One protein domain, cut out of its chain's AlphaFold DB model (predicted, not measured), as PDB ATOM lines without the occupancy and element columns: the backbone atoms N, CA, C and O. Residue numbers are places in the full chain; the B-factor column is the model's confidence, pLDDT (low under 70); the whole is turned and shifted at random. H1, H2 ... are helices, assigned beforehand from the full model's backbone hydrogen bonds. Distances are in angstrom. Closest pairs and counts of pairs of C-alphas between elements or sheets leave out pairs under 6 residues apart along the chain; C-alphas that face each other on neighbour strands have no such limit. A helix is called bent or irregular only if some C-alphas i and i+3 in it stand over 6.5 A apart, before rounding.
ATOM      1  N   ALA A  10     568.907 487.380 382.182       77.88
ATOM      2  CA  ALA A  10     568.866 488.644 381.447       77.88
ATOM      3  C   ALA A  10     570.234 489.036 380.852       77.88
ATOM      4  O   ALA A  10     570.314 489.487 379.708       77.88
ATOM      5  N   GLU A  11     571.319 488.836 381.608       84.12
ATOM      6  CA  GLU A  11     572.680 489.112 381.131       84.12
ATOM      7  C   GLU A  11     573.083 488.095 380.052       84.12
ATOM      8  O   GLU A  11     573.617 488.483 379.015       84.12
ATOM      9  N   LEU A  12     572.743 486.814 380.244       84.50
ATOM     10  CA  LEU A  12     572.967 485.768 379.246       84.50
ATOM     11  C   LEU A  12     572.206 486.056 377.944       84.50
ATOM     12  O   LEU A  12     572.804 486.036 376.875       84.50
ATOM     13  N   SER A  13     570.914 486.384 378.030       82.69
ATOM     14  CA  SER A  13     570.080 486.744 376.876       82.69
ATOM     15  C   SER A  13     570.672 487.918 376.088       82.69
ATOM     16  O   SER A  13     570.743 487.863 374.863       82.69
ATOM     17  N   THR A  14     571.195 488.934 376.785       88.06
ATOM     18  CA  THR A  14     571.872 490.078 376.149       88.06
ATOM     19  C   THR A  14     573.115 489.644 375.370       88.06
ATOM     20  O   THR A  14     573.292 490.029 374.216       88.06
ATOM     21  N   VAL A  15     573.976 488.823 375.980       88.88
ATOM     22  CA  VAL A  15     575.201 488.331 375.328       88.88
ATOM     23  C   VAL A  15     574.864 487.464 374.116       88.88
ATOM     24  O   VAL A  15     575.436 487.671 373.049       88.88
ATOM     25  N   LEU A  16     573.916 486.533 374.254       87.88
ATOM     26  CA  LEU A  16     573.482 485.667 373.156       87.88
ATOM     27  C   LEU A  16     572.854 486.473 372.014       87.88
ATOM     28  O   LEU A  16     573.127 486.184 370.854       87.88
ATOM     29  N   GLY A  17     572.081 487.517 372.328       87.69
ATOM     30  CA  GLY A  17     571.539 488.442 371.332       87.69
ATOM     31  C   GLY A  17     572.634 489.142 370.525       87.69
ATOM     32  O   GLY A  17     572.595 489.115 369.300       87.69
ATOM     33  N   ASN A  18     573.654 489.690 371.193       88.88
ATOM     34  CA  ASN A  18     574.774 490.354 370.517       88.88
ATOM     35  C   ASN A  18     575.571 489.393 369.622       88.88
ATOM     36  O   ASN A  18     575.927 489.745 368.500       88.88
ATOM     37  N   VAL A  19     575.841 488.176 370.106       89.00
ATOM     38  CA  VAL A  19     576.553 487.153 369.320       89.00
ATOM     39  C   VAL A  19     575.702 486.696 368.134       89.00
ATOM     40  O   VAL A  19     576.241 486.500 367.049       89.00
ATOM     41  N   LYS A  20     574.377 486.593 368.297       89.56
ATOM     42  CA  LYS A  20     573.467 486.327 367.179       89.56
ATOM     43  C   LYS A  20     573.530 487.433 366.126       89.56
ATOM     44  O   LYS A  20     573.661 487.108 364.956       89.56
ATOM     45  N   THR A  21     573.497 488.709 366.515       90.44
ATOM     46  CA  THR A  21     573.637 489.821 365.558       90.44
ATOM     47  C   THR A  21     574.938 489.722 364.764       90.44
ATOM     48  O   THR A  21     574.917 489.846 363.548       90.44
ATOM     49  N   GLN A  22     576.059 489.426 365.425       88.19
ATOM     50  CA  GLN A  22     577.348 489.250 364.745       88.19
ATOM     51  C   GLN A  22     577.376 488.025 363.823       88.19
ATOM     52  O   GLN A  22     578.036 488.055 362.788       88.19
ATOM     53  N   LEU A  23     576.686 486.942 364.190       87.12
ATOM     54  CA  LEU A  23     576.543 485.764 363.335       87.12
ATOM     55  C   LEU A  23     575.684 486.062 362.100       87.12
ATOM     56  O   LEU A  23     576.024 485.609 361.008       87.12
ATOM     57  N   ASP A  31     577.575 486.369 351.292       76.62
ATOM     58  CA  ASP A  31     576.612 486.097 350.238       76.62
ATOM     59  C   ASP A  31     577.331 485.415 349.060       76.62
ATOM     60  O   ASP A  31     577.995 486.050 348.231       76.62
ATOM     61  N   GLY A  32     577.234 484.085 349.023       73.38
ATOM     62  CA  GLY A  32     577.826 483.260 347.973       73.38
ATOM     63  C   GLY A  32     577.289 483.584 346.577       73.38
ATOM     64  O   GLY A  32     578.055 483.526 345.615       73.38
ATOM     65  N   ASP A  33     576.024 483.997 346.464       74.88
ATOM     66  CA  ASP A  33     575.399 484.339 345.184       74.88
ATOM     67  C   ASP A  33     575.932 485.682 344.663       74.88
ATOM     68  O   ASP A  33     576.238 485.823 343.470       74.88
ATOM     69  N   ALA A  34     576.119 486.660 345.557       78.31
ATOM     70  CA  ALA A  34     576.767 487.927 345.224       78.31
ATOM     71  C   ALA A  34     578.222 487.715 344.779       78.31
ATOM     72  O   ALA A  34     578.632 488.208 343.726       78.31
ATOM     73  N   LEU A  35     578.987 486.902 345.517       78.62
ATOM     74  CA  LEU A  35     580.370 486.570 345.165       78.62
ATOM     75  C   LEU A  35     580.466 485.847 343.814       78.62
ATOM     76  O   LEU A  35     581.359 486.131 343.013       78.62
ATOM     77  N   GLN A  36     579.534 484.941 343.520       79.06
ATOM     78  CA  GLN A  36     579.509 484.210 342.255       79.06
ATOM     79  C   GLN A  36     579.083 485.097 341.071       79.06
ATOM     80  O   GLN A  36     579.573 484.923 339.948       79.06
ATOM     81  N   THR A  37     578.240 486.101 341.327       84.12
ATOM     82  CA  THR A  37     577.898 487.158 340.365       84.12
ATOM     83  C   THR A  37     579.126 488.004 340.016       84.12
ATOM     84  O   THR A  37     579.424 488.193 338.833       84.12
ATOM     85  N   ASP A  38     579.895 488.439 341.017       82.44
ATOM     86  CA  ASP A  38     581.119 489.228 340.816       82.44
ATOM     87  C   ASP A  38     582.196 488.448 340.041       82.44
ATOM     88  O   ASP A  38     582.836 488.978 339.124       82.44
ATOM     89  N   VAL A  39     582.359 487.157 340.350       85.31
ATOM     90  CA  VAL A  39     583.248 486.244 339.612       85.31
ATOM     91  C   VAL A  39     582.844 486.139 338.141       85.31
ATOM     92  O   VAL A  39     583.699 486.206 337.254       85.31
ATOM     93  N   SER A  40     581.545 486.001 337.871       80.25
ATOM     94  CA  SER A  40     581.024 485.912 336.504       80.25
ATOM     95  C   SER A  40     581.285 487.209 335.726       80.25
ATOM     96  O   SER A  40     581.750 487.162 334.586       80.25
ATOM     97  N   GLY A  41     581.114 488.371 336.369       81.56
ATOM     98  CA  GLY A  41     581.418 489.677 335.773       81.56
ATOM     99  C   GLY A  41     582.895 489.867 335.395       81.56
ATOM    100  O   GLY A  41     583.205 490.486 334.375       81.56
ATOM    101  N   LEU A  42     583.832 489.285 336.153       80.12
ATOM    102  CA  LEU A  42     585.266 489.311 335.819       80.12
ATOM    103  C   LEU A  42     585.600 488.512 334.551       80.12
ATOM    104  O   LEU A  42     586.483 488.909 333.782       80.12
ATOM    105  N   ALA A  43     584.901 487.399 334.315       76.69
ATOM    106  CA  ALA A  43     585.072 486.616 333.095       76.69
ATOM    107  C   ALA A  43     584.624 487.422 331.865       76.69
ATOM    108  O   ALA A  43     585.330 487.453 330.853       76.69
ATOM    109  N   GLU A  44     583.501 488.134 331.983       81.25
ATOM    110  CA  GLU A  44     582.960 489.013 330.941       81.25
ATOM    111  C   GLU A  44     583.854 490.234 330.666       81.25
ATOM    112  O   GLU A  44     583.953 490.690 329.526       81.25
ATOM    113  N   ALA A  45     584.588 490.715 331.675       83.31
ATOM    114  CA  ALA A  45     585.552 491.810 331.554       83.31
ATOM    115  C   ALA A  45     586.887 491.419 330.876       83.31
ATOM    116  O   ALA A  45     587.820 492.224 330.825       83.31
ATOM    117  N   GLY A  46     587.003 490.196 330.342       84.88
ATOM    118  CA  GLY A  46     588.182 489.735 329.604       84.88
ATOM    119  C   GLY A  46     589.294 489.147 330.476       84.88
ATOM    120  O   GLY A  46     590.414 488.975 329.992       84.88
ATOM    121  N   ALA A  47     589.000 488.798 331.733       85.38
ATOM    122  CA  ALA A  47     589.936 488.152 332.656       85.38
ATOM    123  C   ALA A  47     589.475 486.737 333.088       85.38
ATOM    124  O   ALA A  47     589.406 486.449 334.285       85.38
ATOM    125  N   PRO A  48     589.202 485.808 332.148       85.81
ATOM    126  CA  PRO A  48     588.608 484.505 332.463       85.81
ATOM    127  C   PRO A  48     589.474 483.641 333.392       85.81
ATOM    128  O   PRO A  48     588.940 482.923 334.230       85.81
ATOM    129  N   GLY A  49     590.805 483.737 333.302       83.31
ATOM    130  CA  GLY A  49     591.705 482.996 334.196       83.31
ATOM    131  C   GLY A  49     591.665 483.483 335.649       83.31
ATOM    132  O   GLY A  49     591.808 482.681 336.566       83.31
ATOM    133  N   VAL A  50     591.433 484.782 335.870       86.69
ATOM    134  CA  VAL A  50     591.269 485.346 337.222       86.69
ATOM    135  C   VAL A  50     589.911 484.947 337.787       86.69
ATOM    136  O   VAL A  50     589.838 484.526 338.938       86.69
ATOM    137  N   ALA A  51     588.859 485.018 336.966       85.88
ATOM    138  CA  ALA A  51     587.526 484.563 337.347       85.88
ATOM    139  C   ALA A  51     587.529 483.081 337.756       85.88
ATOM    140  O   ALA A  51     587.008 482.738 338.811       85.88
ATOM    141  N   GLN A  52     588.190 482.215 336.982       86.50
ATOM    142  CA  GLN A  52     588.296 480.795 337.312       86.50
ATOM    143  C   GLN A  52     589.054 480.550 338.626       86.50
ATOM    144  O   GLN A  52     588.556 479.834 339.487       86.50
ATOM    145  N   ALA A  53     590.224 481.171 338.811       88.38
ATOM    146  CA  ALA A  53     590.992 481.016 340.047       88.38
ATOM    147  C   ALA A  53     590.209 481.497 341.282       88.38
ATOM    148  O   ALA A  53     590.305 480.900 342.354       88.38
ATOM    149  N   LEU A  54     589.420 482.566 341.133       87.56
ATOM    150  CA  LEU A  54     588.570 483.083 342.202       87.56
ATOM    151  C   LEU A  54     587.381 482.152 342.484       87.56
ATOM    152  O   LEU A  54     587.068 481.922 343.648       87.56
ATOM    153  N   ALA A  55     586.766 481.571 341.449       86.50
ATOM    154  CA  ALA A  55     585.709 480.569 341.597       86.50
ATOM    155  C   ALA A  55     586.202 479.335 342.370       86.50
ATOM    156  O   ALA A  55     585.571 478.927 343.339       86.50
ATOM    157  N   GLU A  56     587.357 478.789 341.980       88.38
ATOM    158  CA  GLU A  56     587.975 477.626 342.632       88.38
ATOM    159  C   GLU A  56     588.339 477.924 344.095       88.38
ATOM    160  O   GLU A  56     588.128 477.095 344.979       88.38
ATOM    161  N   PHE A  57     588.847 479.130 344.374       88.38
ATOM    162  CA  PHE A  57     589.112 479.577 345.741       88.38
ATOM    163  C   PHE A  57     587.833 479.647 346.585       88.38
ATOM    164  O   PHE A  57     587.810 479.154 347.712       88.38
ATOM    165  N   LEU A  58     586.764 480.238 346.046       86.75
ATOM    166  CA  LEU A  58     585.489 480.349 346.751       86.75
ATOM    167  C   LEU A  58     584.858 478.979 346.997       86.75
ATOM    168  O   LEU A  58     584.361 478.736 348.093       86.75
ATOM    169  N   GLU A  59     584.917 478.066 346.028       86.00
ATOM    170  CA  GLU A  59     584.437 476.690 346.190       86.00
ATOM    171  C   GLU A  59     585.200 475.951 347.300       86.00
ATOM    172  O   GLU A  59     584.595 475.236 348.101       86.00
ATOM    173  N   LEU A  60     586.515 476.175 347.408       88.81
ATOM    174  CA  LEU A  60     587.351 475.571 348.443       88.81
ATOM    175  C   LEU A  60     587.068 476.130 349.846       88.81
ATOM    176  O   LEU A  60     587.038 475.374 350.819       88.81
ATOM    177  N   GLU A  61     586.884 477.445 349.973       87.38
ATOM    178  CA  GLU A  61     586.765 478.106 351.279       87.38
ATOM    179  C   GLU A  61     585.320 478.188 351.796       87.38
ATOM    180  O   GLU A  61     585.114 478.223 353.013       87.38
ATOM    181  N   SER A  62     584.308 478.145 350.921       84.94
ATOM    182  CA  SER A  62     582.891 478.222 351.320       84.94
ATOM    183  C   SER A  62     582.491 477.170 352.366       84.94
ATOM    184  O   SER A  62     581.863 477.541 353.360       84.94
ATOM    185  N   PRO A  63     582.888 475.882 352.257       86.75
ATOM    186  CA  PRO A  63     582.587 474.887 353.289       86.75
ATOM    187  C   PRO A  63     583.215 475.221 354.646       86.75
ATOM    188  O   PRO A  63     582.602 475.012 355.693       86.75
ATOM    189  N   ARG A  64     584.438 475.762 354.644       87.62
ATOM    190  CA  ARG A  64     585.148 476.139 355.870       87.62
ATOM    191  C   ARG A  64     584.474 477.329 356.547       87.62
ATOM    192  O   ARG A  64     584.307 477.325 357.764       87.62
ATOM    193  N   ILE A  65     584.085 478.322 355.758       86.44
ATOM    194  CA  ILE A  65     583.336 479.486 356.218       86.44
ATOM    195  C   ILE A  65     581.986 479.064 356.804       86.44
ATOM    196  O   ILE A  65     581.664 479.440 357.932       86.44
ATOM    197  N   LYS A  66     581.238 478.214 356.089       86.50
ATOM    198  CA  LYS A  66     579.968 477.663 356.568       86.50
ATOM    199  C   LYS A  66     580.146 476.928 357.897       86.50
ATOM    200  O   LYS A  66     579.408 477.188 358.838       86.50
ATOM    201  N   SER A  67     581.178 476.089 358.013       87.75
ATOM    202  CA  SER A  67     581.478 475.361 359.253       87.75
ATOM    203  C   SER A  67     581.746 476.293 360.443       87.75
ATOM    204  O   SER A  67     581.381 475.972 361.573       87.75
ATOM    205  N   ILE A  68     582.353 477.465 360.222       89.12
ATOM    206  CA  ILE A  68     582.520 478.477 361.278       89.12
ATOM    207  C   ILE A  68     581.155 479.012 361.724       89.12
ATOM    208  O   ILE A  68     580.898 479.063 362.928       89.12
ATOM    209  N   GLY A  69     580.282 479.361 360.776       88.88
ATOM    210  CA  GLY A  69     578.918 479.809 361.064       88.88
ATOM    211  C   GLY A  69     578.117 478.764 361.844       88.88
ATOM    212  O   GLY A  69     577.577 479.072 362.906       88.88
ATOM    213  N   ASP A  70     578.137 477.509 361.386       87.94
ATOM    214  CA  ASP A  70     577.443 476.387 362.028       87.94
ATOM    215  C   ASP A  70     577.916 476.185 363.482       87.94
ATOM    216  O   ASP A  70     577.110 476.010 364.397       87.94
ATOM    217  N   ARG A  71     579.226 476.286 363.746       89.94
ATOM    218  CA  ARG A  71     579.783 476.184 365.109       89.94
ATOM    219  C   ARG A  71     579.296 477.299 366.028       89.94
ATOM    220  O   ARG A  71     578.938 477.030 367.174       89.94
ATOM    221  N   ILE A  72     579.277 478.542 365.543       90.44
ATOM    222  CA  ILE A  72     578.799 479.691 366.327       90.44
ATOM    223  C   ILE A  72     577.298 479.540 366.609       90.44
ATOM    224  O   ILE A  72     576.874 479.704 367.755       90.44
ATOM    225  N   ALA A  73     576.512 479.160 365.598       89.75
ATOM    226  CA  ALA A  73     575.080 478.899 365.727       89.75
ATOM    227  C   ALA A  73     574.787 477.789 366.749       89.75
ATOM    228  O   ALA A  73     573.896 477.929 367.587       89.75
ATOM    229  N   ALA A  74     575.576 476.715 366.746       88.88
ATOM    230  CA  ALA A  74     575.416 475.610 367.686       88.88
ATOM    231  C   ALA A  74     575.760 475.997 369.123       88.88
ATOM    232  O   ALA A  74     575.035 475.631 370.051       88.88
ATOM    233  N   CYS A  75     576.816 476.789 369.320       87.56
ATOM    234  CA  CYS A  75     577.122 477.353 370.630       87.56
ATOM    235  C   CYS A  75     575.987 478.252 371.139       87.56
ATOM    236  O   CYS A  75     575.611 478.143 372.306       87.56
ATOM    237  N   LEU A  76     575.421 479.103 370.276       89.44
ATOM    238  CA  LEU A  76     574.276 479.954 370.607       89.44
ATOM    239  C   LEU A  76     573.055 479.127 371.024       89.44
ATOM    240  O   LEU A  76     572.495 479.366 372.094       89.44
ATOM    241  N   ALA A  77     572.667 478.143 370.209       88.38
ATOM    242  CA  ALA A  77     571.493 477.310 370.450       88.38
ATOM    243  C   ALA A  77     571.633 476.483 371.739       88.38
ATOM    244  O   ALA A  77     570.736 476.482 372.585       88.38
ATOM    245  N   GLY A  78     572.798 475.860 371.943       85.75
ATOM    246  CA  GLY A  78     573.104 475.122 373.166       85.75
ATOM    247  C   GLY A  78     573.085 476.011 374.411       85.75
ATOM    248  O   GLY A  78     572.452 475.665 375.408       85.75
ATOM    249  N   ALA A  79     573.729 477.180 374.356       87.06
ATOM    250  CA  ALA A  79     573.771 478.110 375.484       87.06
ATOM    251  C   ALA A  79     572.389 478.692 375.822       87.06
ATOM    252  O   ALA A  79     572.065 478.837 377.002       87.06
ATOM    253  N   ALA A  80     571.562 478.983 374.814       86.12
ATOM    254  CA  ALA A  80     570.190 479.442 375.009       86.12
ATOM    255  C   ALA A  80     569.328 478.367 375.687       86.12
ATOM    256  O   ALA A  80     568.660 478.646 376.684       86.12
ATOM    257  N   LEU A  81     569.385 477.126 375.192       84.56
ATOM    258  CA  LEU A  81     568.592 476.022 375.728       84.56
ATOM    259  C   LEU A  81     569.005 475.664 377.161       84.56
ATOM    260  O   LEU A  81     568.141 475.515 378.028       84.56
ATOM    261  N   VAL A  82     570.310 475.608 377.452       83.81
ATOM    262  CA  VAL A  82     570.805 475.437 378.829       83.81
ATOM    263  C   VAL A  82     570.352 476.600 379.704       83.81
ATOM    264  O   VAL A  82     569.799 476.373 380.774       83.81
ATOM    265  N   GLY A  83     570.521 477.844 379.249       81.25
ATOM    266  CA  GLY A  83     570.116 479.033 379.998       81.25
ATOM    267  C   GLY A  83     568.633 479.049 380.376       81.25
ATOM    268  O   GLY A  83     568.291 479.470 381.480       81.25
ATOM    269  N   ASN A  84     567.761 478.542 379.504       79.38
ATOM    270  CA  ASN A  84     566.321 478.463 379.756       79.38
ATOM    271  C   ASN A  84     565.930 477.323 380.701       79.38
ATOM    272  O   ASN A  84     564.913 477.414 381.386       79.38
ATOM    273  N   THR A  85     566.713 476.247 380.739       80.06
ATOM    274  CA  THR A  85     566.315 474.993 381.391       80.06
ATOM    275  C   THR A  85     567.180 474.633 382.603       80.06
ATOM    276  O   THR A  85     566.888 473.649 383.282       80.06
ATOM    277  N   TYR A  86     568.212 475.420 382.938       75.94
ATOM    278  CA  TYR A  86     569.215 475.046 383.948       75.94
ATOM    279  C   TYR A  86     568.655 474.821 385.361       75.94
ATOM    280  O   TYR A  86     569.235 474.060 386.129       75.94
ATOM    281  N   THR A  87     567.548 475.473 385.725       79.00
ATOM    282  CA  THR A  87     566.933 475.337 387.059       79.00
ATOM    283  C   THR A  87     566.015 474.124 387.181       79.00
ATOM    284  O   THR A  87     565.676 473.730 388.296       79.00
ATOM    285  N   THR A  88     565.595 473.537 386.058       78.62
ATOM    286  CA  THR A  88     564.608 472.447 385.998       78.62
ATOM    287  C   THR A  88     565.151 471.173 385.351       78.62
ATOM    288  O   THR A  88     564.489 470.137 385.402       78.62
ATOM    289  N   SER A  89     566.350 471.230 384.767       77.25
ATOM    290  CA  SER A  89     566.970 470.120 384.040       77.25
ATOM    291  C   SER A  89     567.848 469.242 384.912       77.25
ATOM    292  O   SER A  89     568.523 469.719 385.821       77.25
ATOM    293  N   SER A  90     567.895 467.953 384.579       79.62
ATOM    294  CA  SER A  90     568.925 467.050 385.085       79.62
ATOM    295  C   SER A  90     570.255 467.264 384.354       79.62
ATOM    296  O   SER A  90     570.284 467.694 383.197       79.62
ATOM    297  N   ASP A  91     571.358 466.878 384.999       79.19
ATOM    298  CA  ASP A  91     572.701 466.892 384.397       79.19
ATOM    299  C   ASP A  91     572.769 466.084 383.091       79.19
ATOM    300  O   ASP A  91     573.526 466.422 382.184       79.19
ATOM    301  N   GLU A  92     571.957 465.031 382.975       80.12
ATOM    302  CA  GLU A  92     571.857 464.197 381.776       80.12
ATOM    303  C   GLU A  92     571.254 464.967 380.592       80.12
ATOM    304  O   GLU A  92     571.769 464.881 379.477       80.12
ATOM    305  N   MET A  93     570.225 465.794 380.824       80.81
ATOM    306  CA  MET A  93     569.703 466.664 379.766       80.81
ATOM    307  C   MET A  93     570.726 467.722 379.360       80.81
ATOM    308  O   MET A  93     570.908 467.956 378.170       80.81
ATOM    309  N   LEU A  94     571.428 468.327 380.320       81.75
ATOM    310  CA  LEU A  94     572.453 469.333 380.028       81.75
ATOM    311  C   LEU A  94     573.609 468.749 379.197       81.75
ATOM    312  O   LEU A  94     574.081 469.393 378.262       81.75
ATOM    313  N   GLN A  95     574.025 467.513 379.486       85.25
ATOM    314  CA  GLN A  95     575.012 466.789 378.678       85.25
ATOM    315  C   GLN A  95     574.480 466.457 377.282       85.25
ATOM    316  O   GLN A  95     575.209 466.605 376.300       85.25
ATOM    317  N   ASN A  96     573.209 466.064 377.163       88.69
ATOM    318  CA  ASN A  96     572.599 465.826 375.859       88.69
ATOM    319  C   ASN A  96     572.566 467.110 375.017       88.69
ATOM    320  O   ASN A  96     572.970 467.080 373.861       88.69
ATOM    321  N   VAL A  97     572.199 468.255 375.601       88.94
ATOM    322  CA  VAL A  97     572.224 469.557 374.908       88.94
ATOM    323  C   VAL A  97     573.626 469.884 374.380       88.94
ATOM    324  O   VAL A  97     573.765 470.329 373.241       88.94
ATOM    325  N   GLN A  98     574.676 469.612 375.159       85.31
ATOM    326  CA  GLN A  98     576.063 469.784 374.704       85.31
ATOM    327  C   GLN A  98     576.425 468.825 373.563       85.31
ATOM    328  O   GLN A  98     577.070 469.238 372.599       85.31
ATOM    329  N   SER A  99     575.994 467.564 373.640       89.62
ATOM    330  CA  SER A  99     576.214 466.578 372.578       89.62
ATOM    331  C   SER A  99     575.513 466.973 371.279       89.62
ATOM    332  O   SER A  99     576.087 466.817 370.202       89.62
ATOM    333  N   GLN A 100     574.291 467.501 371.365       92.12
ATOM    334  CA  GLN A 100     573.557 467.978 370.196       92.12
ATOM    335  C   GLN A 100     574.198 469.237 369.619       92.12
ATOM    336  O   GLN A 100     574.366 469.318 368.411       92.12
ATOM    337  N   ALA A 101     574.679 470.161 370.457       88.12
ATOM    338  CA  ALA A 101     575.427 471.324 369.981       88.12
ATOM    339  C   ALA A 101     576.707 470.905 369.237       88.12
ATOM    340  O   ALA A 101     577.005 471.436 368.175       88.12
ATOM    341  N   ALA A 102     577.447 469.914 369.743       88.25
ATOM    342  CA  ALA A 102     578.619 469.388 369.045       88.25
ATOM    343  C   ALA A 102     578.259 468.731 367.700       88.25
ATOM    344  O   ALA A 102     578.981 468.916 366.725       88.25
ATOM    345  N   SER A 103     577.136 468.005 367.640       92.00
ATOM    346  CA  SER A 103     576.615 467.413 366.400       92.00
ATOM    347  C   SER A 103     576.249 468.495 365.379       92.00
ATOM    348  O   SER A 103     576.791 468.499 364.275       92.00
ATOM    349  N   SER A 104     575.422 469.470 365.770       90.50
ATOM    350  CA  SER A 104     575.008 470.593 364.918       90.50
ATOM    351  C   SER A 104     576.188 471.435 364.435       90.50
ATOM    352  O   SER A 104     576.190 471.910 363.306       90.50
ATOM    353  N   ALA A 105     577.220 471.599 365.263       88.12
ATOM    354  CA  ALA A 105     578.448 472.298 364.893       88.12
ATOM    355  C   ALA A 105     579.251 471.584 363.788       88.12
ATOM    356  O   ALA A 105     580.041 472.227 363.091       88.12
ATOM    357  N   ASP A 106     579.097 470.266 363.663       87.19
ATOM    358  CA  ASP A 106     579.804 469.444 362.679       87.19
ATOM    359  C   ASP A 106     579.012 469.310 361.371       87.19
ATOM    360  O   ASP A 106     579.582 469.387 360.285       87.19
ATOM    361  N   ASN A 107     577.689 469.149 361.467       89.62
ATOM    362  CA  ASN A 107     576.832 468.829 360.320       89.62
ATOM    363  C   ASN A 107     575.867 469.952 359.891       89.62
ATOM    364  O   ASN A 107     575.268 469.852 358.820       89.62
ATOM    365  N   GLY A 108     575.716 471.015 360.685       88.12
ATOM    366  CA  GLY A 108     574.781 472.112 360.428       88.12
ATOM    367  C   GLY A 108     573.298 471.753 360.605       88.12
ATOM    368  O   GLY A 108     572.440 472.508 360.151       88.12
ATOM    369  N   ASP A 109     572.969 470.616 361.223       90.81
ATOM    370  CA  ASP A 109     571.594 470.212 361.529       90.81
ATOM    371  C   ASP A 109     571.169 470.748 362.900       90.81
ATOM    372  O   ASP A 109     571.671 470.318 363.939       90.81
ATOM    373  N   PHE A 110     570.210 471.673 362.903       90.44
ATOM    374  CA  PHE A 110     569.680 472.325 364.106       90.44
ATOM    375  C   PHE A 110     568.278 471.844 364.505       90.44
ATOM    376  O   PHE A 110     567.654 472.450 365.376       90.44
ATOM    377  N   SER A 111     567.772 470.765 363.898       91.69
ATOM    378  CA  SER A 111     566.422 470.229 364.146       91.69
ATOM    379  C   SER A 111     566.117 470.027 365.634       91.69
ATOM    380  O   SER A 111     565.102 470.519 366.120       91.69
ATOM    381  N   TYR A 112     567.049 469.427 366.383       90.00
ATOM    382  CA  TYR A 112     566.927 469.236 367.832       90.00
ATOM    383  C   TYR A 112     566.595 470.529 368.593       90.00
ATOM    384  O   TYR A 112     565.769 470.520 369.503       90.00
ATOM    385  N   PHE A 113     567.239 471.642 368.235       87.69
ATOM    386  CA  PHE A 113     567.062 472.918 368.928       87.69
ATOM    387  C   PHE A 113     565.765 473.620 368.537       87.69
ATOM    388  O   PHE A 113     565.146 474.238 369.396       87.69
ATOM    389  N   ASN A 114     565.348 473.489 367.278       85.69
ATOM    390  CA  ASN A 114     564.080 474.035 366.791       85.69
ATOM    391  C   ASN A 114     562.870 473.319 367.408       85.69
ATOM    392  O   ASN A 114     561.846 473.949 367.652       85.69
ATOM    393  N   ASP A 115     562.992 472.018 367.674       80.62
ATOM    394  CA  ASP A 115     561.935 471.227 368.314       80.62
ATOM    395  C   ASP A 115     561.894 471.422 369.844       80.62
ATOM    396  O   ASP A 115     560.881 471.136 370.484       80.62
ATOM    397  N   ALA A 116     562.999 471.883 370.441       71.19
ATOM    398  CA  ALA A 116     563.141 472.105 371.882       71.19
ATOM    399  C   ALA A 116     562.805 473.541 372.340       71.19
ATOM    400  O   ALA A 116     562.742 473.784 373.550       71.19
ATOM    401  N   SER A 117     562.632 474.478 371.401       58.59
ATOM    402  CA  SER A 117     562.257 475.884 371.632       58.59
ATOM    403  C   SER A 117     560.750 476.108 371.607       58.59
ATOM    404  O   SER A 117     560.263 476.865 372.476       58.59
TER     405      SER A 117
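AT A GLANCE: This is residues 10 to 23 and 31 to 117 of the 117 residues of an uncharacterized protein of Pseudoclavibacter chungangensis (UniProt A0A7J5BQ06). One long, bent helix, H3, is the spine of a rod, and shorter helices pack along it: H2 folds back along its first arm, H3a, while H1 and H4 pack on opposite sides of its second arm, H3b. The short H5 packs on H3b too. The printed part has 101 residues with five named helices, H1 to H5 in chain order, and no named strand: all helix. It is only just loose, close to extended, with a radius of gyration of the C-alphas of 19.1 A and spans of 63 by 25 by 17 A.

HOW THE PARTS SIT: H3, residues 48 to 85, is the hub, touching four helices; by its hydrogen bonds it was assigned as one helix, but it is bent, with C-alphas 60 and 63 6.8 A apart. Its arms H3a, residues 48 to 60, and H3b, residues 63 to 85, stand at a shallow tilt of 32 degrees. H3b and H4, residues 91 to 107, form a helical hairpin at 18 degrees; their closest C-alphas, of Arg 71 and Ala 105, are 4.1 A apart. H1, residues 10 to 23, touches H3b, opposite ways at a shallow tilt of 15 degrees, closest at the C-alphas of Leu 16 and Leu 76, 6.3 A. H5, residues 111 to 116, touches residues 77 to 81 of H3b alone, closest at the C-alphas of Ala 77 and Phe 113, 6.4 A. H2, residues 32 to 44, forms a helical hairpin with H3a, closest at the C-alphas of Val 39 and Ala 51, 5.1 A. H1 and H4 are apart. In H1, H2, H3a, H3b, H4 and H5 every O i to N i+4 pair is within hydrogen-bond range.

IN THESE COORDINATES: H3b measures 32.5 A, H4 24.5 A, H1 19.9 A, H2 18.7 A and H3a 18.4 A. C-alpha 10 of H1 is at (568.866, 488.644, 381.447), C-alpha 116 of H5 at (563.141, 472.105, 371.882).

THE WHOLE: The two C-alphas farthest apart, of Gly 46 and Thr 88, are 63.5 A apart. Residues 24 to 30 are not printed; C-alphas 23 and 31 are 13.1 A apart across the cut. The links H2 to H3, H3 to H4 and H4 to H5 are tight. Residue 117 is under 70 in pLDDT.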